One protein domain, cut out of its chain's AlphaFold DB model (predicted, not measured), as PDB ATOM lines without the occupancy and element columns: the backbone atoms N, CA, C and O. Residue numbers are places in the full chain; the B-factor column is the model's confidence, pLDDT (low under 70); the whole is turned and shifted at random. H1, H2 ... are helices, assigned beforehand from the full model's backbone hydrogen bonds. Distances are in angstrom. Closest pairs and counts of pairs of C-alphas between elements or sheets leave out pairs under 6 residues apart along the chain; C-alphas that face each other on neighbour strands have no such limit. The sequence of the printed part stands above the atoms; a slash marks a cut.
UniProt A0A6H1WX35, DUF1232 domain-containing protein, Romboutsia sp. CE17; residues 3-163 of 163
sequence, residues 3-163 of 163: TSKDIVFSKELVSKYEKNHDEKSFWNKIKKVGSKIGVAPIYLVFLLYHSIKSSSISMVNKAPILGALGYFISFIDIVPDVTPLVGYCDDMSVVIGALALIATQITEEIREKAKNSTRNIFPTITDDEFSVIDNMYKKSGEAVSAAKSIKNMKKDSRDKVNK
ATOM      1  N   THR A   3     -61.991  25.854  49.083       56.97
ATOM      2  CA  THR A   3     -60.594  26.214  49.357       56.97
ATOM      3  C   THR A   3     -59.709  25.076  49.867       56.97
ATOM      4  O   THR A   3     -58.522  25.061  49.564       56.97
ATOM      5  N   SER A   4     -60.240  24.109  50.623       57.75
ATOM      6  CA  SER A   4     -59.406  23.042  51.203       57.75
ATOM      7  C   SER A   4     -58.887  22.057  50.142       57.75
ATOM      8  O   SER A   4     -57.743  21.620  50.212       57.75
ATOM      9  N   LYS A   5     -59.692  21.755  49.111       60.28
ATOM     10  CA  LYS A   5     -59.288  20.849  48.021       60.28
ATOM     11  C   LYS A   5     -58.301  21.520  47.067       60.28
ATOM     12  O   LYS A   5     -57.293  20.909  46.725       60.28
ATOM     13  N   ASP A   6     -58.539  22.785  46.719       60.28
ATOM     14  CA  ASP A   6     -57.656  23.558  45.834       60.28
ATOM     15  C   ASP A   6     -56.258  23.749  46.435       60.28
ATOM     16  O   ASP A   6     -55.251  23.672  45.727       60.28
ATOM     17  N   ILE A   7     -56.176  23.951  47.755       64.06
ATOM     18  CA  ILE A   7     -54.903  24.067  48.480       64.06
ATOM     19  C   ILE A   7     -54.142  22.736  48.469       64.06
ATOM     20  O   ILE A   7     -52.935  22.732  48.230       64.06
ATOM     21  N   VAL A   8     -54.829  21.613  48.702       66.56
ATOM     22  CA  VAL A   8     -54.213  20.275  48.681       66.56
ATOM     23  C   VAL A   8     -53.711  19.927  47.277       66.56
ATOM     24  O   VAL A   8     -52.553  19.541  47.133       66.56
ATOM     25  N   PHE A   9     -54.523  20.157  46.242       66.69
ATOM     26  CA  PHE A   9     -54.142  19.927  44.845       66.69
ATOM     27  C   PHE A   9     -52.971  20.816  44.405       66.69
ATOM     28  O   PHE A   9     -52.002  20.334  43.819       66.69
ATOM     29  N   SER A  10     -52.995  22.107  44.758       67.62
ATOM     30  CA  SER A  10     -51.880  23.025  44.476       67.62
ATOM     31  C   SER A  10     -50.594  22.576  45.172       67.62
ATOM     32  O   SER A  10     -49.519  22.628  44.578       67.62
ATOM     33  N   LYS A  11     -50.690  22.093  46.418       68.69
ATOM     34  CA  LYS A  11     -49.543  21.560  47.164       68.69
ATOM     35  C   LYS A  11     -48.963  20.310  46.504       68.69
ATOM     36  O   LYS A  11     -47.744  20.185  46.432       68.69
ATOM     37  N   GLU A  12     -49.808  19.419  45.997       67.44
ATOM     38  CA  GLU A  12     -49.376  18.227  45.266       67.44
ATOM     39  C   GLU A  12     -48.687  18.584  43.941       67.44
ATOM     40  O   GLU A  12     -47.603  18.072  43.663       67.44
ATOM     41  N   LEU A  13     -49.246  19.520  43.164       66.88
ATOM     42  CA  LEU A  13     -48.635  20.003  41.920       66.88
ATOM     43  C   LEU A  13     -47.278  20.673  42.155       66.88
ATOM     44  O   LEU A  13     -46.318  20.365  41.448       66.88
ATOM     45  N   VAL A  14     -47.182  21.551  43.158       68.25
ATOM     46  CA  VAL A  14     -45.912  22.191  43.535       68.25
ATOM     47  C   VAL A  14     -44.906  21.149  43.994       68.25
ATOM     48  O   VAL A  14     -43.787  21.148  43.497       68.25
ATOM     49  N   SER A  15     -45.309  20.209  44.850       67.56
ATOM     50  CA  SER A  15     -44.410  19.149  45.315       67.56
ATOM     51  C   SER A  15     -43.929  18.245  44.175       67.56
ATOM     52  O   SER A  15     -42.760  17.860  44.135       67.56
ATOM     53  N   LYS A  16     -44.809  17.916  43.225       63.94
ATOM     54  CA  LYS A  16     -44.467  17.120  42.043       63.94
ATOM     55  C   LYS A  16     -43.505  17.867  41.127       63.94
ATOM     56  O   LYS A  16     -42.586  17.252  40.596       63.94
ATOM     57  N   TYR A  17     -43.692  19.174  40.959       63.88
ATOM     58  CA  TYR A  17     -42.746  19.994  40.216       63.88
ATOM     59  C   TYR A  17     -41.399  20.065  40.933       63.88
ATOM     60  O   TYR A  17     -40.406  19.691  40.333       63.88
ATOM     61  N   GLU A  18     -41.353  20.423  42.217       65.62
ATOM     62  CA  GLU A  18     -40.103  20.488  42.994       65.62
ATOM     63  C   GLU A  18     -39.310  19.172  42.965       65.62
ATOM     64  O   GLU A  18     -38.086  19.199  42.886       65.62
ATOM     65  N   LYS A  19     -39.989  18.016  42.980       61.66
ATOM     66  CA  LYS A  19     -39.343  16.694  42.902       61.66
ATOM     67  C   LYS A  19     -38.853  16.309  41.507       61.66
ATOM     68  O   LYS A  19     -37.870  15.583  41.399       61.66
ATOM     69  N   ASN A  20     -39.546  16.750  40.459       56.31
ATOM     70  CA  ASN A  20     -39.270  16.337  39.080       56.31
ATOM     71  C   ASN A  20     -38.525  17.407  38.271       56.31
ATOM     72  O   ASN A  20     -38.180  17.160  37.113       56.31
ATOM     73  N   HIS A  21     -38.308  18.600  38.830       58.72
ATOM     74  CA  HIS A  21     -37.597  19.657  38.135       58.72
ATOM     75  C   HIS A  21     -36.097  19.487  38.298       58.72
ATOM     76  O   HIS A  21     -35.500  19.870  39.302       58.72
ATOM     77  N   ASP A  22     -35.477  18.957  37.251       71.81
ATOM     78  CA  ASP A  22     -34.057  19.157  37.051       71.81
ATOM     79  C   ASP A  22     -33.829  20.635  36.694       71.81
ATOM     80  O   ASP A  22     -33.930  21.042  35.533       71.81
ATOM     81  N   GLU A  23     -33.553  21.455  37.713       77.31
ATOM     82  CA  GLU A  23     -33.182  22.868  37.564       77.31
ATOM     83  C   GLU A  23     -32.079  23.027  36.507       77.31
ATOM     84  O   GLU A  23     -32.125  23.941  35.682       77.31
ATOM     85  N   LYS A  24     -31.138  22.079  36.444       80.38
ATOM     86  CA  LYS A  24     -30.076  22.072  35.437       80.38
ATOM     87  C   LYS A  24     -30.641  21.926  34.024       80.38
ATOM     88  O   LYS A  24     -30.215  22.655  33.131       80.38
ATOM     89  N   SER A  25     -31.608  21.034  33.813       79.75
ATOM     90  CA  SER A  25     -32.299  20.860  32.528       79.75
ATOM     91  C   SER A  25     -33.038  22.128  32.104       79.75
ATOM     92  O   SER A  25     -32.876  22.565  30.964       79.75
ATOM     93  N   PHE A  26     -33.761  22.780  33.022       84.12
ATOM     94  CA  PHE A  26     -34.406  24.070  32.751       84.12
ATOM     95  C   PHE A  26     -33.392  25.109  32.264       84.12
ATOM     96  O   PHE A  26     -33.526  25.636  31.158       84.12
ATOM     97  N   TRP A  27     -32.328  25.348  33.033       86.06
ATOM     98  CA  TRP A  27     -31.293  26.314  32.663       86.06
ATOM     99  C   TRP A  27     -30.597  25.961  31.347       86.06
ATOM    100  O   TRP A  27     -30.301  26.855  30.556       86.06
ATOM    101  N   ASN A  28     -30.351  24.677  31.082       84.25
ATOM    102  CA  ASN A  28     -29.744  24.225  29.832       84.25
ATOM    103  C   ASN A  28     -30.656  24.491  28.628       84.25
ATOM    104  O   ASN A  28     -30.178  24.986  27.607       84.25
ATOM    105  N   LYS A  29     -31.961  24.216  28.750       82.88
ATOM    106  CA  LYS A  29     -32.950  24.510  27.702       82.88
ATOM    107  C   LYS A  29     -33.012  26.007  27.427       82.88
ATOM    108  O   LYS A  29     -32.821  26.415  26.286       82.88
ATOM    109  N   ILE A  30     -33.154  26.818  28.476       84.56
ATOM    110  CA  ILE A  30     -33.162  28.282  28.380       84.56
ATOM    111  C   ILE A  30     -31.883  28.809  27.722       84.56
ATOM    112  O   ILE A  30     -31.970  29.641  26.831       84.56
ATOM    113  N   LYS A  31     -30.696  28.318  28.087       82.75
ATOM    114  CA  LYS A  31     -29.440  28.739  27.440       82.75
ATOM    115  C   LYS A  31     -29.373  28.345  25.964       82.75
ATOM    116  O   LYS A  31     -28.833  29.100  25.162       82.75
ATOM    117  N   LYS A  32     -29.921  27.181  25.600       80.31
ATOM    118  CA  LYS A  32     -29.900  26.663  24.224       80.31
ATOM    119  C   LYS A  32     -30.783  27.478  23.275       80.31
ATOM    120  O   LYS A  32     -30.415  27.648  22.115       80.31
ATOM    121  N   VAL A  33     -31.936  27.958  23.747       75.75
ATOM    122  CA  VAL A  33     -32.916  28.661  22.894       75.75
ATOM    123  C   VAL A  33     -33.102  30.135  23.228       75.75
ATOM    124  O   VAL A  33     -33.641  30.879  22.417       75.75
ATOM    125  N   GLY A  34     -32.658  30.581  24.400       72.00
ATOM    126  CA  GLY A  34     -32.988  31.898  24.935       72.00
ATOM    127  C   GLY A  34     -32.496  33.035  24.062       72.00
ATOM    128  O   GLY A  34     -33.265  33.948  23.782       72.00
ATOM    129  N   SER A  35     -31.281  32.923  23.519       70.69
ATOM    130  CA  SER A  35     -30.736  33.897  22.564       70.69
ATOM    131  C   SER A  35     -31.560  34.018  21.275       70.69
ATOM    132  O   SER A  35     -31.533  35.071  20.648       70.69
ATOM    133  N   LYS A  36     -32.315  32.977  20.894       75.88
ATOM    134  CA  LYS A  36     -33.168  32.962  19.694       75.88
ATOM    135  C   LYS A  36     -34.573  33.513  19.948       75.88
ATOM    136  O   LYS A  36     -35.166  34.078  19.038       75.88
ATOM    137  N   ILE A  37     -35.108  33.333  21.158       77.38
ATOM    138  CA  ILE A  37     -36.483  33.726  21.525       77.38
ATOM    139  C   ILE A  37     -36.558  35.214  21.928       77.38
ATOM    140  O   ILE A  37     -37.610  35.841  21.816       77.38
ATOM    141  N   GLY A  38     -35.433  35.805  22.341       84.88
ATOM    142  CA  GLY A  38     -35.324  37.232  22.646       84.88
ATOM    143  C   GLY A  38     -35.542  37.566  24.121       84.88
ATOM    144  O   GLY A  38     -35.884  36.716  24.945       84.88
ATOM    145  N   VAL A  39     -35.296  38.829  24.471       89.75
ATOM    146  CA  VAL A  39     -35.114  39.214  25.875       89.75
ATOM    147  C   VAL A  39     -36.412  39.195  26.679       89.75
ATOM    148  O   VAL A  39     -36.430  38.696  27.803       89.75
ATOM    149  N   ALA A  40     -37.511  39.688  26.103       90.50
ATOM    150  CA  ALA A  40     -38.778  39.806  26.821       90.50
ATOM    151  C   ALA A  40     -39.359  38.448  27.265       90.50
ATOM    152  O   ALA A  40     -39.610  38.295  28.462       90.50
ATOM    153  N   PRO A  41     -39.505  37.430  26.392       88.69
ATOM    154  CA  PRO A  41     -39.946  36.098  26.818       88.69
ATOM    155  C   PRO A  41     -39.072  35.493  27.920       88.69
ATOM    156  O   PRO A  41     -39.579  34.919  28.881       88.69
ATOM    157  N   ILE A  42     -37.752  35.667  27.812       91.00
ATOM    158  CA  ILE A  42     -36.794  35.120  28.776       91.00
ATOM    159  C   ILE A  42     -36.924  35.803  30.135       91.00
ATOM    160  O   ILE A  42     -36.956  35.120  31.160       91.00
ATOM    161  N   TYR A  43     -37.080  37.125  30.154       94.69
ATOM    162  CA  TYR A  43     -37.307  37.860  31.391       94.69
ATOM    163  C   TYR A  43     -38.621  37.451  32.076       94.69
ATOM    164  O   TYR A  43     -38.624  37.166  33.274       94.69
ATOM    165  N   LEU A  44     -39.721  37.337  31.322       94.06
ATOM    166  CA  LEU A  44     -41.027  36.915  31.849       94.06
ATOM    167  C   LEU A  44     -40.981  35.495  32.441       94.06
ATOM    168  O   LEU A  44     -41.522  35.237  33.518       94.06
ATOM    169  N   VAL A  45     -40.284  34.573  31.777       92.50
ATOM    170  CA  VAL A  45     -40.081  33.208  32.281       92.50
ATOM    171  C   VAL A  45     -39.234  33.208  33.554       92.50
ATOM    172  O   VAL A  45     -39.562  32.494  34.503       92.50
ATOM    173  N   PHE A  46     -38.192  34.041  33.638       94.75
ATOM    174  CA  PHE A  46     -37.421  34.174  34.874       94.75
ATOM    175  C   PHE A  46     -38.212  34.818  36.015       94.75
ATOM    176  O   PHE A  46     -38.028  34.416  37.164       94.75
ATOM    177  N   LEU A  47     -39.127  35.748  35.731       95.69
ATOM    178  CA  LEU A  47     -40.053  36.266  36.740       95.69
ATOM    179  C   LEU A  47     -40.911  35.140  37.325       95.69
ATOM    180  O   LEU A  47     -40.993  35.017  38.547       95.69
ATOM    181  N   LEU A  48     -41.493  34.276  36.487       93.44
ATOM    182  CA  LEU A  48     -42.252  33.104  36.942       93.44
ATOM    183  C   LEU A  48     -41.384  32.129  37.752       93.44
ATOM    184  O   LEU A  48     -41.782  31.682  38.830       93.44
ATOM    185  N   TYR A  49     -40.180  31.843  37.264       92.25
ATOM    186  CA  TYR A  49     -39.227  30.945  37.909       92.25
ATOM    187  C   TYR A  49     -38.819  31.407  39.317       92.25
ATOM    188  O   TYR A  49     -38.828  30.627  40.270       92.25
ATOM    189  N   HIS A  50     -38.493  32.689  39.482       92.94
ATOM    190  CA  HIS A  50     -38.149  33.228  40.800       92.94
ATOM    191  C   HIS A  50     -39.387  33.425  41.683       92.94
ATOM    192  O   HIS A  50     -39.293  33.281  42.902       92.94
ATOM    193  N   SER A  51     -40.560  33.652  41.085       92.19
ATOM    194  CA  SER A  51     -41.831  33.729  41.813       92.19
ATOM    195  C   SER A  51     -42.186  32.407  42.490       92.19
ATOM    196  O   SER A  51     -42.537  32.403  43.668       92.19
ATOM    197  N   ILE A  52     -42.047  31.262  41.810       87.31
ATOM    198  CA  ILE A  52     -42.385  29.973  42.433       87.31
ATOM    199  C   ILE A  52     -41.463  29.614  43.608       87.31
ATOM    200  O   ILE A  52     -41.918  29.004  44.581       87.31
ATOM    201  N   LYS A  53     -40.197  30.046  43.551       82.56
ATOM    202  CA  LYS A  53     -39.207  29.869  44.624       82.56
ATOM    203  C   LYS A  53     -39.406  30.831  45.798       82.56
ATOM    204  O   LYS A  53     -38.892  30.576  46.883       82.56
ATOM    205  N   SER A  54     -40.146  31.920  45.605       84.44
ATOM    206  CA  SER A  54     -40.403  32.891  46.662       84.44
ATOM    207  C   SER A  54     -41.450  32.389  47.662       84.44
ATOM    208  O   SER A  54     -42.460  31.776  47.299       84.44
ATOM    209  N   SER A  55     -41.233  32.699  48.941       78.88
ATOM    210  CA  SER A  55     -42.238  32.554  50.000       78.88
ATOM    211  C   SER A  55     -43.314  33.646  49.942       78.88
ATOM    212  O   SER A  55     -44.373  33.478  50.541       78.88
ATOM    213  N   SER A  56     -43.078  34.733  49.192       77.94
ATOM    214  CA  SER A  56     -44.044  35.827  49.005       77.94
ATOM    215  C   SER A  56     -45.253  35.431  48.152       77.94
ATOM    216  O   SER A  56     -46.288  36.094  48.209       77.94
ATOM    217  N   ILE A  57     -45.141  34.355  47.366       80.94
ATOM    218  CA  ILE A  57     -46.227  33.857  46.521       80.94
ATOM    219  C   ILE A  57     -47.040  32.814  47.284       80.94
ATOM    220  O   ILE A  57     -46.538  31.753  47.665       80.94
ATOM    221  N   SER A  58     -48.332  33.095  47.457       77.94
ATOM    222  CA  SER A  58     -49.268  32.157  48.085       77.94
ATOM    223  C   SER A  58     -49.354  30.832  47.316       77.94
ATOM    224  O   SER A  58     -49.285  30.807  46.088       77.94
ATOM    225  N   MET A  59     -49.564  29.720  48.028       73.06
ATOM    226  CA  MET A  59     -49.539  28.375  47.434       73.06
ATOM    227  C   MET A  59     -50.546  28.189  46.286       73.06
ATOM    228  O   MET A  59     -50.226  27.561  45.282       73.06
ATOM    229  N   VAL A  60     -51.737  28.783  46.408       72.88
ATOM    230  CA  VAL A  60     -52.799  28.745  45.382       72.88
ATOM    231  C   VAL A  60     -52.338  29.400  44.077       72.88
ATOM    232  O   VAL A  60     -52.672  28.943  42.986       72.88
ATOM    233  N   ASN A  61     -51.506  30.434  44.177       81.00
ATOM    234  CA  ASN A  61     -50.997  31.161  43.023       81.00
ATOM    235  C   ASN A  61     -49.769  30.506  42.386       81.00
ATOM    236  O   ASN A  61     -49.345  30.938  41.319       81.00
ATOM    237  N   LYS A  62     -49.217  29.441  42.980       82.69
ATOM    238  CA  LYS A  62     -48.118  28.684  42.364       82.69
ATOM    239  C   LYS A  62     -48.597  27.761  41.242       82.69
ATOM    240  O   LYS A  62     -47.843  27.514  40.309       82.69
ATOM    241  N   ALA A  63     -49.851  27.308  41.270       85.25
ATOM    242  CA  ALA A  63     -50.421  26.461  40.221       85.25
ATOM    243  C   ALA A  63     -50.385  27.091  38.805       85.25
ATOM    244  O   ALA A  63     -49.874  26.440  37.893       85.25
ATOM    245  N   PRO A  64     -50.845  28.341  38.577       86.50
ATOM    246  CA  PRO A  64     -50.738  28.966  37.255       86.50
ATOM    247  C   PRO A  64     -49.283  29.188  36.818       86.50
ATOM    248  O   PRO A  64     -48.980  29.046  35.636       86.50
ATOM    249  N   ILE A  65     -48.371  29.465  37.759       89.44
ATOM    250  CA  ILE A  65     -46.933  29.596  37.478       89.44
ATOM    251  C   ILE A  65     -46.371  28.276  36.942       89.44
ATOM    252  O   ILE A  65     -45.686  28.258  35.924       89.44
ATOM    253  N   LEU A  66     -46.701  27.166  37.604       86.31
ATOM    254  CA  LEU A  66     -46.300  25.825  37.188       86.31
ATOM    255  C   LEU A  66     -46.830  25.451  35.813       86.31
ATOM    256  O   LEU A  66     -46.077  24.928  34.995       86.31
ATOM    257  N   GLY A  67     -48.114  25.720  35.564       87.19
ATOM    258  CA  GLY A  67     -48.731  25.476  34.266       87.19
ATOM    259  C   GLY A  67     -48.012  26.240  33.157       87.19
ATOM    260  O   GLY A  67     -47.631  25.643  32.154       87.19
ATOM    261  N   ALA A  68     -47.744  27.530  33.373       90.12
ATOM    262  CA  ALA A  68     -47.048  28.372  32.407       90.12
ATOM    263  C   ALA A  68     -45.586  27.950  32.178       90.12
ATOM    264  O   ALA A  68     -45.154  27.866  31.029       90.12
ATOM    265  N   LEU A  69     -44.830  27.631  33.236       87.75
ATOM    266  CA  LEU A  69     -43.451  27.142  33.105       87.75
ATOM    267  C   LEU A  69     -43.395  25.778  32.406       87.75
ATOM    268  O   LEU A  69     -42.565  25.577  31.523       87.75
ATOM    269  N   GLY A  70     -44.284  24.851  32.768       85.31
ATOM    270  CA  GLY A  70     -44.375  23.540  32.126       85.31
ATOM    271  C   GLY A  70     -44.734  23.645  30.645       85.31
ATOM    272  O   GLY A  70     -44.094  23.003  29.814       85.31
ATOM    273  N   TYR A  71     -45.697  24.506  30.310       83.94
ATOM    274  CA  TYR A  71     -46.086  24.789  28.931       83.94
ATOM    275  C   TYR A  71     -44.929  25.386  28.123       83.94
ATOM    276  O   TYR A  71     -44.616  24.893  27.044       83.94
ATOM    277  N   PHE A  72     -44.226  26.376  28.680       84.81
ATOM    278  CA  PHE A  72     -43.079  26.998  28.024       84.81
ATOM    279  C   PHE A  72     -41.934  26.011  27.766       84.81
ATOM    280  O   PHE A  72     -41.353  25.993  26.684       84.81
ATOM    281  N   ILE A  73     -41.614  25.155  28.737       80.88
ATOM    282  CA  ILE A  73     -40.577  24.130  28.561       80.88
ATOM    283  C   ILE A  73     -41.002  23.114  27.500       80.88
ATOM    284  O   ILE A  73     -40.191  22.767  26.646       80.88
ATOM    285  N   SER A  74     -42.264  22.677  27.526       80.06
ATOM    286  CA  SER A  74     -42.813  21.787  26.500       80.06
ATOM    287  C   SER A  74     -42.728  22.418  25.111       80.06
ATOM    288  O   SER A  74     -42.380  21.734  24.157       80.06
ATOM    289  N   PHE A  75     -43.008  23.717  24.993       76.19
ATOM    290  CA  PHE A  75     -42.861  24.458  23.745       76.19
ATOM    291  C   PHE A  75     -41.409  24.436  23.246       76.19
ATOM    292  O   PHE A  75     -41.164  24.107  22.090       76.19
ATOM    293  N   ILE A  76     -40.428  24.675  24.123       75.00
ATOM    294  CA  ILE A  76     -39.001  24.577  23.764       75.00
ATOM    295  C   ILE A  76     -38.633  23.174  23.256       75.00
ATOM    296  O   ILE A  76     -37.844  23.052  22.318       75.00
ATOM    297  N   ASP A  77     -39.190  22.123  23.860       72.12
ATOM    298  CA  ASP A  77     -38.916  20.734  23.475       72.12
ATOM    299  C   ASP A  77     -39.542  20.339  22.127       72.12
ATOM    300  O   ASP A  77     -39.014  19.451  21.460       72.12
ATOM    301  N   ILE A  78     -40.647  20.984  21.731       67.81
ATOM    302  CA  ILE A  78     -41.399  20.720  20.486       67.81
ATOM    303  C   ILE A  78     -40.848  21.514  19.293       67.81
ATOM    304  O   ILE A  78     -41.086  21.138  18.146       67.81
ATOM    305  N   VAL A  79     -40.051  22.557  19.538       67.19
ATOM    306  CA  VAL A  79     -39.452  23.408  18.496       67.19
ATOM    307  C   VAL A  79     -37.985  23.022  18.169       67.19
ATOM    308  O   VAL A  79     -37.166  23.921  17.951       67.19
ATOM    309  N   PRO A  80     -37.540  21.739  18.121       57.03
ATOM    310  CA  PRO A  80     -36.213  21.457  17.612       57.03
ATOM    311  C   PRO A  80     -36.246  21.546  16.076       57.03
ATOM    312  O   PRO A  80     -36.906  20.769  15.393       57.03
ATOM    313  N   ASP A  81     -35.490  22.515  15.562       58.62
ATOM    314  CA  ASP A  81     -34.959  22.601  14.192       58.62
ATOM    315  C   ASP A  81     -35.851  23.002  13.007       58.62
ATOM    316  O   ASP A  81     -35.375  22.968  11.874       58.62
ATOM    317  N   VAL A  82     -37.068  23.523  13.191       53.97
ATOM    318  CA  VAL A  82     -37.832  24.037  12.035       53.97
ATOM    319  C   VAL A  82     -38.735  25.218  12.384       53.97
ATOM    320  O   VAL A  82     -39.588  25.112  13.259       53.97
ATOM    321  N   THR A  83     -38.598  26.293  11.595       57.72
ATOM    322  CA  THR A  83     -39.606  27.320  11.230       57.72
ATOM    323  C   THR A  83     -39.260  28.765  11.651       57.72
ATOM    324  O   THR A  83     -39.048  29.041  12.832       57.72
ATOM    325  N   PRO A  84     -39.217  29.722  10.697       51.84
ATOM    326  CA  PRO A  84     -39.034  31.139  10.984       51.84
ATOM    327  C   PRO A  84     -40.282  31.706  11.673       51.84
ATOM    328  O   PRO A  84     -41.347  31.753  11.075       51.84
ATOM    329  N   LEU A  85     -40.133  32.137  12.924       54.84
ATOM    330  CA  LEU A  85     -40.770  33.321  13.527       54.84
ATOM    331  C   LEU A  85     -42.248  33.661  13.238       54.84
ATOM    332  O   LEU A  85     -42.609  34.833  13.293       54.84
ATOM    333  N   VAL A  86     -43.132  32.689  13.002       51.06
ATOM    334  CA  VAL A  86     -44.576  32.926  12.819       51.06
ATOM    335  C   VAL A  86     -45.351  32.042  13.800       51.06
ATOM    336  O   VAL A  86     -45.564  30.865  13.536       51.06
ATOM    337  N   GLY A  87     -45.725  32.598  14.962       52.78
ATOM    338  CA  GLY A  87     -46.571  31.914  15.962       52.78
ATOM    339  C   GLY A  87     -46.327  32.277  17.436       52.78
ATOM    340  O   GLY A  87     -47.203  32.063  18.264       52.78
ATOM    341  N   TYR A  88     -45.190  32.899  17.775       58.56
ATOM    342  CA  TYR A  88     -44.729  33.101  19.166       58.56
ATOM    343  C   TYR A  88     -45.654  33.916  20.098       58.56
ATOM    344  O   TYR A  88     -45.462  33.908  21.315       58.56
ATOM    345  N   CYS A  89     -46.637  34.645  19.562       57.72
ATOM    346  CA  CYS A  89     -47.524  35.494  20.359       57.72
ATOM    347  C   CYS A  89     -48.582  34.706  21.149       57.72
ATOM    348  O   CYS A  89     -48.867  35.083  22.288       57.72
ATOM    349  N   ASP A  90     -49.122  33.614  20.596       64.56
ATOM    350  CA  ASP A  90     -50.196  32.851  21.252       64.56
ATOM    351  C   ASP A  90     -49.662  32.048  22.448       64.56
ATOM    352  O   ASP A  90     -50.297  32.016  23.505       64.56
ATOM    353  N   ASP A  91     -48.438  31.524  22.357       69.88
ATOM    354  CA  ASP A  91     -47.810  30.742  23.430       69.88
ATOM    355  C   ASP A  91     -47.343  31.613  24.617       69.88
ATOM    356  O   ASP A  91     -47.347  31.182  25.775       69.88
ATOM    357  N   MET A  92     -46.979  32.879  24.361       80.38
ATOM    358  CA  MET A  92     -46.573  33.844  25.397       80.38
ATOM    359  C   MET A  92     -47.743  34.403  26.205       80.38
ATOM    360  O   MET A  92     -47.543  34.868  27.332       80.38
ATOM    361  N   SER A  93     -48.968  34.303  25.687       85.69
ATOM    362  CA  SER A  93     -50.175  34.724  26.403       85.69
ATOM    363  C   SER A  93     -50.371  33.954  27.718       85.69
ATOM    364  O   SER A  93     -50.804  34.536  28.712       85.69
ATOM    365  N   VAL A  94     -49.968  32.678  27.764       89.50
ATOM    366  CA  VAL A  94     -50.048  31.832  28.965       89.50
ATOM    367  C   VAL A  94     -49.088  32.333  30.047       89.50
ATOM    368  O   VAL A  94     -49.474  32.463  31.211       89.50
ATOM    369  N   VAL A  95     -47.853  32.674  29.665       91.56
ATOM    370  CA  VAL A  95     -46.834  33.228  30.573       91.56
ATOM    371  C   VAL A  95     -47.267  34.595  31.103       91.56
ATOM    372  O   VAL A  95     -47.262  34.818  32.316       91.56
ATOM    373  N   ILE A  96     -47.698  35.493  30.213       91.62
ATOM    374  CA  ILE A  96     -48.173  36.835  30.577       91.62
ATOM    375  C   ILE A  96     -49.421  36.745  31.463       91.62
ATOM    376  O   ILE A  96     -49.515  37.460  32.458       91.62
ATOM    377  N   GLY A  97     -50.354  35.844  31.156       91.56
ATOM    378  CA  GLY A  97     -51.555  35.613  31.958       91.56
ATOM    379  C   GLY A  97     -51.235  35.114  33.367       91.56
ATOM    380  O   GLY A  97     -51.795  35.621  34.341       91.56
ATOM    381  N   ALA A  98     -50.291  34.178  33.503       92.62
ATOM    382  CA  ALA A  98     -49.823  33.722  34.811       92.62
ATOM    383  C   ALA A  98     -49.170  34.860  35.610       92.62
ATOM    384  O   ALA A  98     -49.481  35.022  36.790       92.62
ATOM    385  N   LEU A  99     -48.335  35.687  34.969       93.88
ATOM    386  CA  LEU A  99     -47.744  36.873  35.598       93.88
ATOM    387  C   LEU A  99     -48.801  37.901  36.005       93.88
ATOM    388  O   LEU A  99     -48.736  38.427  37.110       93.88
ATOM    389  N   ALA A 100     -49.806  38.149  35.165       92.38
ATOM    390  CA  ALA A 100     -50.901  39.067  35.462       92.38
ATOM    391  C   ALA A 100     -51.686  38.640  36.716       92.38
ATOM    392  O   ALA A 100     -52.038  39.483  37.542       92.38
ATOM    393  N   LEU A 101     -51.906  37.334  36.909       89.75
ATOM    394  CA  LEU A 101     -52.575  36.792  38.100       89.75
ATOM    395  C   LEU A 101     -51.790  37.025  39.396       89.75
ATOM    396  O   LEU A 101     -52.397  37.112  40.468       89.75
ATOM    397  N   ILE A 102     -50.462  37.114  39.308       90.56
ATOM    398  CA  ILE A 102     -49.570  37.286  40.460       90.56
ATOM    399  C   ILE A 102     -48.901  38.661  40.500       90.56
ATOM    400  O   ILE A 102     -48.042  38.874  41.349       90.56
ATOM    401  N   ALA A 103     -49.274  39.594  39.620       91.88
ATOM    402  CA  ALA A 103     -48.536  40.838  39.398       91.88
ATOM    403  C   ALA A 103     -48.334  41.649  40.690       91.88
ATOM    404  O   ALA A 103     -47.261  42.200  40.916       91.88
ATOM    405  N   THR A 104     -49.333  41.654  41.576       88.25
ATOM    406  CA  THR A 104     -49.295  42.340  42.879       88.25
ATOM    407  C   THR A 104     -48.419  41.649  43.931       88.25
ATOM    408  O   THR A 104     -48.148  42.229  44.977       88.25
ATOM    409  N   GLN A 105     -47.980  40.415  43.671       90.00
ATOM    410  CA  GLN A 105     -47.144  39.599  44.559       90.00
ATOM    411  C   GLN A 105     -45.678  39.538  44.100       90.00
ATOM    412  O   GLN A 105     -44.826  39.033  44.837       90.00
ATOM    413  N   ILE A 106     -45.371  40.051  42.901       92.00
ATOM    414  CA  ILE A 106     -44.005  40.143  42.379       92.00
ATOM    415  C   ILE A 106     -43.274  41.266  43.123       92.00
ATOM    416  O   ILE A 106     -43.500  42.458  42.892       92.00
ATOM    417  N   THR A 107     -42.381  40.872  44.025       94.06
ATOM    418  CA  THR A 107     -41.547  41.779  44.816       94.06
ATOM    419  C   THR A 107     -40.372  42.320  44.001       94.06
ATOM    420  O   THR A 107     -40.037  41.796  42.936       94.06
ATOM    421  N   GLU A 108     -39.709  43.356  44.522       94.56
ATOM    422  CA  GLU A 108     -38.475  43.864  43.912       94.56
ATOM    423  C   GLU A 108     -37.371  42.804  43.910       94.56
ATOM    424  O   GLU A 108     -36.666  42.639  42.925       94.56
ATOM    425  N   GLU A 109     -37.290  41.995  44.966       95.19
ATOM    426  CA  GLU A 109     -36.335  40.891  45.050       95.19
ATOM    427  C   GLU A 109     -36.512  39.876  43.905       95.19
ATOM    428  O   GLU A 109     -35.529  39.428  43.312       95.19
ATOM    429  N   ILE A 110     -37.760  39.526  43.564       95.50
ATOM    430  CA  ILE A 110     -38.057  38.638  42.430       95.50
ATOM    431  C   ILE A 110     -37.630  39.301  41.116       95.50
ATOM    432  O   ILE A 110     -36.998  38.639  40.286       95.50
ATOM    433  N   ARG A 111     -37.943  40.593  40.931       96.62
ATOM    434  CA  ARG A 111     -37.536  41.348  39.736       96.62
ATOM    435  C   ARG A 111     -36.025  41.365  39.578       96.62
ATOM    436  O   ARG A 111     -35.545  41.003  38.510       96.62
ATOM    437  N   GLU A 112     -35.278  41.690  40.626       97.06
ATOM    438  CA  GLU A 112     -33.816  41.748  40.580       97.06
ATOM    439  C   GLU A 112     -33.187  40.381  40.287       97.06
ATOM    440  O   GLU A 112     -32.316  40.259  39.421       97.06
ATOM    441  N   LYS A 113     -33.684  39.307  40.912       97.00
ATOM    442  CA  LYS A 113     -33.246  37.937  40.591       97.00
ATOM    443  C   LYS A 113     -33.503  37.582  39.124       97.00
ATOM    444  O   LYS A 113     -32.639  36.982  38.471       97.00
ATOM    445  N   ALA A 114     -34.660  37.971  38.588       96.94
ATOM    446  CA  ALA A 114     -35.008  37.745  37.190       96.94
ATOM    447  C   ALA A 114     -34.157  38.590  36.226       96.94
ATOM    448  O   ALA A 114     -33.675  38.055  35.224       96.94
ATOM    449  N   LYS A 115     -33.892  39.864  36.542       97.50
ATOM    450  CA  LYS A 115     -33.002  40.738  35.757       97.50
ATOM    451  C   LYS A 115     -31.592  40.162  35.696       97.50
ATOM    452  O   LYS A 115     -31.047  39.997  34.608       97.50
ATOM    453  N   ASN A 116     -31.037  39.752  36.837       97.12
ATOM    454  CA  ASN A 116     -29.706  39.140  36.906       97.12
ATOM    455  C   ASN A 116     -29.630  37.842  36.090       97.12
ATOM    456  O   ASN A 116     -28.691  37.632  35.327       97.12
ATOM    457  N   SER A 117     -30.662  37.003  36.183       95.50
ATOM    458  CA  SER A 117     -30.765  35.780  35.376       95.50
ATOM    459  C   SER A 117     -30.826  36.078  33.875       95.50
ATOM    460  O   SER A 117     -30.208  35.372  33.081       95.50
ATOM    461  N   THR A 118     -31.525  37.147  33.492       95.44
ATOM    462  CA  THR A 118     -31.643  37.593  32.097       95.44
ATOM    463  C   THR A 118     -30.324  38.156  31.577       95.44
ATOM    464  O   THR A 118     -29.913  37.804  30.475       95.44
ATOM    465  N   ARG A 119     -29.612  38.956  32.380       95.50
ATOM    466  CA  ARG A 119     -28.296  39.522  32.033       95.50
ATOM    467  C   ARG A 119     -27.233  38.455  31.776       95.50
ATOM    468  O   ARG A 119     -26.362  38.662  30.942       95.50
ATOM    469  N   ASN A 120     -27.346  37.285  32.407       93.31
ATOM    470  CA  ASN A 120     -26.469  36.146  32.109       93.31
ATOM    471  C   ASN A 120     -26.609  35.628  30.663       93.31
ATOM    472  O   ASN A 120     -25.736  34.902  30.193       93.31
ATOM    473  N   ILE A 121     -27.709  35.956  29.978       91.00
ATOM    474  CA  ILE A 121     -27.987  35.575  28.584       91.00
ATOM    475  C   ILE A 121     -27.871  36.790  27.659       91.00
ATOM    476  O   ILE A 121     -27.367  36.669  26.546       91.00
ATOM    477  N   PHE A 122     -28.293  37.962  28.135       92.62
ATOM    478  CA  PHE A 122     -28.279  39.227  27.407       92.62
ATOM    479  C   PHE A 122     -27.523  40.290  28.212       92.62
ATOM    480  O   PHE A 122     -28.153  41.103  28.882       92.62
ATOM    481  N   PRO A 123     -26.181  40.314  28.176       92.00
ATOM    482  CA  PRO A 123     -25.396  41.220  29.019       92.00
ATOM    483  C   PRO A 123     -25.629  42.709  28.741       92.00
ATOM    484  O   PRO A 123     -25.327  43.542  29.589       92.00
ATOM    485  N   THR A 124     -26.148  43.049  27.558       93.50
ATOM    486  CA  THR A 124     -26.329  44.431  27.092       93.50
ATOM    487  C   THR A 124     -27.707  45.017  27.393       93.50
ATOM    488  O   THR A 124     -27.916  46.186  27.082       93.50
ATOM    489  N   ILE A 125     -28.652  44.242  27.949       93.88
ATOM    490  CA  ILE A 125     -29.992  44.764  28.266       93.88
ATOM    491  C   ILE A 125     -29.922  45.843  29.354       93.88
ATOM    492  O   ILE A 125     -29.250  45.688  30.381       93.88
ATOM    493  N   THR A 126     -30.677  46.915  29.140       94.56
ATOM    494  CA  THR A 126     -30.793  48.065  30.039       94.56
ATOM    495  C   THR A 126     -31.961  47.938  31.027       94.56
ATOM    496  O   THR A 126     -32.910  47.179  30.818       94.56
ATOM    497  N   ASP A 127     -31.922  48.704  32.121       94.19
ATOM    498  CA  ASP A 127     -33.042  48.769  33.075       94.19
ATOM    499  C   ASP A 127     -34.312  49.393  32.475       94.19
ATOM    500  O   ASP A 127     -35.423  49.034  32.878       94.19
ATOM    501  N   ASP A 128     -34.174  50.258  31.469       94.38
ATOM    502  CA  ASP A 128     -35.311  50.842  30.752       94.38
ATOM    503  C   ASP A 128     -36.071  49.774  29.955       94.38
ATOM    504  O   ASP A 128     -37.301  49.708  30.007       94.38
ATOM    505  N   GLU A 129     -35.354  48.865  29.290       93.25
ATOM    506  CA  GLU A 129     -35.961  47.730  28.584       93.25
ATOM    507  C   GLU A 129     -36.695  46.781  29.543       93.25
ATOM    508  O   GLU A 129     -37.815  46.352  29.250       93.25
ATOM    509  N   PHE A 130     -36.124  46.500  30.721       95.94
ATOM    510  CA  PHE A 130     -36.833  45.749  31.765       95.94
ATOM    511  C   PHE A 130     -38.103  46.469  32.224       95.94
ATOM    512  O   PHE A 130     -39.152  45.839  32.357       95.94
ATOM    513  N   SER A 131     -38.030  47.787  32.408       95.06
ATOM    514  CA  SER A 131     -39.154  48.611  32.860       95.06
ATOM    515  C   SER A 131     -40.320  48.601  31.867       95.06
ATOM    516  O   SER A 131     -41.484  48.561  32.273       95.06
ATOM    517  N   VAL A 132     -40.035  48.573  30.561       94.19
ATOM    518  CA  VAL A 132     -41.063  48.412  29.519       94.19
ATOM    519  C   VAL A 132     -41.802  47.080  29.680       94.19
ATOM    520  O   VAL A 132     -43.037  47.049  29.655       94.19
ATOM    521  N   ILE A 133     -41.069  45.984  29.895       93.12
ATOM    522  CA  ILE A 133     -41.660  44.651  30.088       93.12
ATOM    523  C   ILE A 133     -42.436  44.585  31.415       93.12
ATOM    524  O   ILE A 133     -43.529  44.016  31.461       93.12
ATOM    525  N   ASP A 134     -41.923  45.221  32.471       94.31
ATOM    526  CA  ASP A 134     -42.596  45.325  33.766       94.31
ATOM    527  C   ASP A 134     -43.963  46.003  33.655       94.31
ATOM    528  O   ASP A 134     -44.967  45.511  34.180       94.31
ATOM    529  N   ASN A 135     -44.025  47.124  32.940       93.56
ATOM    530  CA  ASN A 135     -45.267  47.869  32.748       93.56
ATOM    531  C   ASN A 135     -46.313  47.059  31.967       93.56
ATOM    532  O   ASN A 135     -47.511  47.163  32.242       93.56
ATOM    533  N   MET A 136     -45.877  46.209  31.034       90.94
ATOM    534  CA  MET A 136     -46.762  45.377  30.218       90.94
ATOM    535  C   MET A 136     -47.547  44.344  31.047       90.94
ATOM    536  O   MET A 136     -48.780  44.285  30.939       90.94
ATOM    537  N   TYR A 137     -46.892  43.559  31.913       89.31
ATOM    538  CA  TYR A 137     -47.629  42.587  32.737       89.31
ATOM    539  C   TYR A 137     -48.381  43.250  33.897       89.31
ATOM    540  O   TYR A 137     -49.441  42.753  34.280       89.31
ATOM    541  N   LYS A 138     -47.894  44.380  34.438       92.44
ATOM    542  CA  LYS A 138     -48.609  45.142  35.482       92.44
ATOM    543  C   LYS A 138     -49.959  45.640  34.976       92.44
ATOM    544  O   LYS A 138     -50.982  45.346  35.591       92.44
ATOM    545  N   LYS A 139     -49.979  46.271  33.796       91.19
ATOM    546  CA  LYS A 139     -51.219  46.702  33.131       91.19
ATOM    547  C   LYS A 139     -52.178  45.530  32.890       91.19
ATOM    548  O   LYS A 139     -53.384  45.648  33.098       91.19
ATOM    549  N   SER A 140     -51.641  44.377  32.494       88.62
ATOM    550  CA  SER A 140     -52.431  43.150  32.334       88.62
ATOM    551  C   SER A 140     -53.016  42.661  33.670       88.62
ATOM    552  O   SER A 140     -54.183  42.278  33.730       88.62
ATOM    553  N   GLY A 141     -52.248  42.722  34.760       88.69
ATOM    554  CA  GLY A 141     -52.694  42.354  36.107       88.69
ATOM    555  C   GLY A 141     -53.792  43.262  36.666       88.69
ATOM    556  O   GLY A 141     -54.728  42.776  37.310       88.69
ATOM    557  N   GLU A 142     -53.736  44.562  36.376       90.25
ATOM    558  CA  GLU A 142     -54.796  45.520  36.724       90.25
ATOM    559  C   GLU A 142     -56.118  45.161  36.036       90.25
ATOM    560  O   GLU A 142     -57.158  45.065  36.694       90.25
ATOM    561  N   ALA A 143     -56.071  44.870  34.732       87.12
ATOM    562  CA  ALA A 143     -57.243  44.453  33.965       87.12
ATOM    563  C   ALA A 143     -57.850  43.142  34.501       87.12
ATOM    564  O   ALA A 143     -59.067  43.043  34.682       87.12
ATOM    565  N   VAL A 144     -57.008  42.153  34.823       87.19
ATOM    566  CA  VAL A 144     -57.442  40.880  35.425       87.19
ATOM    567  C   VAL A 144     -58.090  41.102  36.796       87.19
ATOM    568  O   VAL A 144     -59.139  40.520  37.093       87.19
ATOM    569  N   SER A 145     -57.512  41.974  37.620       85.38
ATOM    570  CA  SER A 145     -58.056  42.312  38.938       85.38
ATOM    571  C   SER A 145     -59.415  43.005  38.832       85.38
ATOM    572  O   SER A 145     -60.354  42.622  39.534       85.38
ATOM    573  N   ALA A 146     -59.569  43.951  37.901       86.75
ATOM    574  CA  ALA A 146     -60.844  44.613  37.630       86.75
ATOM    575  C   ALA A 146     -61.924  43.620  37.161       86.75
ATOM    576  O   ALA A 146     -63.040  43.609  37.689       86.75
ATOM    577  N   ALA A 147     -61.585  42.723  36.229       84.81
ATOM    578  CA  ALA A 147     -62.501  41.691  35.744       84.81
ATOM    579  C   ALA A 147     -62.954  40.737  36.865       84.81
ATOM    580  O   ALA A 147     -64.134  40.371  36.943       84.81
ATOM    581  N   LYS A 148     -62.041  40.368  37.774       83.06
ATOM    582  CA  LYS A 148     -62.351  39.535  38.945       83.06
ATOM    583  C   LYS A 148     -63.332  40.235  39.891       83.06
ATOM    584  O   LYS A 148     -64.294  39.603  40.329       83.06
ATOM    585  N   SER A 149     -63.143  41.530  40.144       85.81
ATOM    586  CA  SER A 149     -64.063  42.339  40.956       85.81
ATOM    587  C   SER A 149     -65.468  42.396  40.347       85.81
ATOM    588  O   SER A 149     -66.445  42.107  41.039       85.81
ATOM    589  N   ILE A 150     -65.584  42.639  39.036       86.81
ATOM    590  CA  ILE A 150     -66.878  42.665  38.327       86.81
ATOM    591  C   ILE A 150     -67.584  41.300  38.392       86.81
ATOM    592  O   ILE A 150     -68.795  41.228  38.629       86.81
ATOM    593  N   LYS A 151     -66.846  40.198  38.206       83.50
ATOM    594  CA  LYS A 151     -67.398  38.834  38.298       83.50
ATOM    595  C   LYS A 151     -67.963  38.544  39.690       83.50
ATOM    596  O   LYS A 151     -69.036  37.947  39.792       83.50
ATOM    597  N   ASN A 152     -67.267  38.978  40.740       81.44
ATOM    598  CA  ASN A 152     -67.711  38.803  42.121       81.44
ATOM    599  C   ASN A 152     -68.978  39.623  42.418       81.44
ATOM    600  O   ASN A 152     -69.907  39.085  43.016       81.44
ATOM    601  N   MET A 153     -69.071  40.861  41.916       78.44
ATOM    602  CA  MET A 153     -70.280  41.689  42.042       78.44
ATOM    603  C   MET A 153     -71.500  41.034  41.374       78.44
ATOM    604  O   MET A 153     -72.550  40.909  41.995       78.44
ATOM    605  N   LYS A 154     -71.362  40.519  40.140       77.94
ATOM    606  CA  LYS A 154     -72.458  39.809  39.442       77.94
ATOM    607  C   LYS A 154     -72.878  38.496  40.112       77.94
ATOM    608  O   LYS A 154     -73.962  37.987  39.825       77.94
ATOM    609  N   LYS A 155     -72.010  37.881  40.920       75.25
ATOM    610  CA  LYS A 155     -72.350  36.683  41.698       75.25
ATOM    611  C   LYS A 155     -73.182  37.069  42.924       75.25
ATOM    612  O   LYS A 155     -74.286  36.559  43.062       75.25
ATOM    613  N   ASP A 156     -72.724  38.055  43.698       72.94
ATOM    614  CA  ASP A 156     -73.437  38.563  44.882       72.94
ATOM    615  C   ASP A 156     -74.833  39.118  44.536       72.94
ATOM    616  O   ASP A 156     -75.811  38.840  45.226       72.94
ATOM    617  N   SER A 157     -74.972  39.826  43.408       67.31
ATOM    618  CA  SER A 157     -76.284  40.298  42.945       67.31
ATOM    619  C   SER A 157     -77.237  39.169  42.533       67.31
ATOM    620  O   SER A 157     -78.440  39.318  42.705       67.31
ATOM    621  N   ARG A 158     -76.740  38.041  42.002       66.44
ATOM    622  CA  ARG A 158     -77.590  36.887  41.643       66.44
ATOM    623  C   ARG A 158     -78.005  36.074  42.866       66.44
ATOM    624  O   ARG A 158     -79.159  35.667  42.948       66.44
ATOM    625  N   ASP A 159     -77.099  35.892  43.821       70.56
ATOM    626  CA  ASP A 159     -77.375  35.157  45.061       70.56
ATOM    627  C   ASP A 159     -78.396  35.898  45.952       70.56
ATOM    628  O   ASP A 159     -79.152  35.260  46.682       70.56
ATOM    629  N   LYS A 160     -78.477  37.235  45.848       66.69
ATOM    630  CA  LYS A 160     -79.501  38.067  46.510       66.69
ATOM    631  C   LYS A 160     -80.874  38.061  45.828       66.69
ATOM    632  O   LYS A 160     -81.854  38.348  46.496       66.69
ATOM    633  N   VAL A 161     -80.947  37.781  44.524       70.75
ATOM    634  CA  VAL A 161     -82.218  37.720  43.768       70.75
ATOM    635  C   VAL A 161     -82.882  36.342  43.882       70.75
ATOM    636  O   VAL A 161     -84.098  36.241  43.777       70.75
ATOM    637  N   ASN A 162     -82.101  35.286  44.125       58.50
ATOM    638  CA  ASN A 162     -82.586  33.907  44.264       58.50
ATOM    639  C   ASN A 162     -82.838  33.477  45.726       58.50
ATOM    640  O   ASN A 162     -82.928  32.278  45.997       58.50
ATOM    641  N   LYS A 163     -82.908  34.427  46.663       52.06
ATOM    642  CA  LYS A 163     -83.199  34.208  48.083       52.06
ATOM    643  C   LYS A 163     -84.450  34.982  48.470       52.06
ATOM    644  O   LYS A 163     -85.238  34.422  49.260       52.06
TER     645      LYS A 163
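This is residues 3 to 163 of the 163 residues of the protein "DUF1232 domain-containing protein" of Romboutsia sp. CE17 (UniProt A0A6H1WX35). Three helices in an up-and-down bundle, H3, H4 and H5, each running against the one before, make the core; H1 packs on H4, H6 on H3, and H2 on residues 73 to 76 of H4. The long helix H7 crosses H5, and residues 146 to 163 stick out as an arm. The printed part has 161 residues with seven named helices, H1 to H7 in chain order, and no named strand: all helix. It is compact, with a radius of gyration of the C-alphas of 17.5 A, and spans 59 by 36 by 34 A.

Start at H1, residues 3 to 20: it touches residues 59 to 66 of H4, residues 59 to 78, closest at the C-alphas of Ser 10 and Ala 63, 5.7 A. H3, residues 39 to 53, forms a hairpin with H4, closest at C-alphas of Leu 48 and Ile 65, 5.9 A. H4 forms another with H5, residues 88 to 105, at a shallow tilt of 20 degrees; look at C-alphas of Ala 68 and Val 95, the closest, 5.2 A apart. H6, residues 108 to 119, touches H3, closest at C-alphas of Phe 46 and Ala 114, 4.9 A. H7, residues 127 to 161, stands about perpendicular to H5, 74 degrees; its residues 137 to 145 touch H5, closest at C-alphas of Ala 100 and Gly 141, 3.8 A. Every O i to N i+4 pair is within hydrogen-bond range in H1 and H6, but 9 of 11 in H2, residues 23 to 37, 10 of 11 in H3, 13 of 16 in H4, 9 of 14 in H5 and 30 of 31 in H7.

Find C-alpha 3 at (-60.594, 26.214, 49.357), where H1 begins. H4 runs 29.2 A; H7 runs 51.5 A to C-alpha 161 at (-82.218, 37.720, 43.768).

The printed part has no cut and no long link. Confidence is low, with pLDDT under 70, for instance at residues 3 to 21 and 78 to 91.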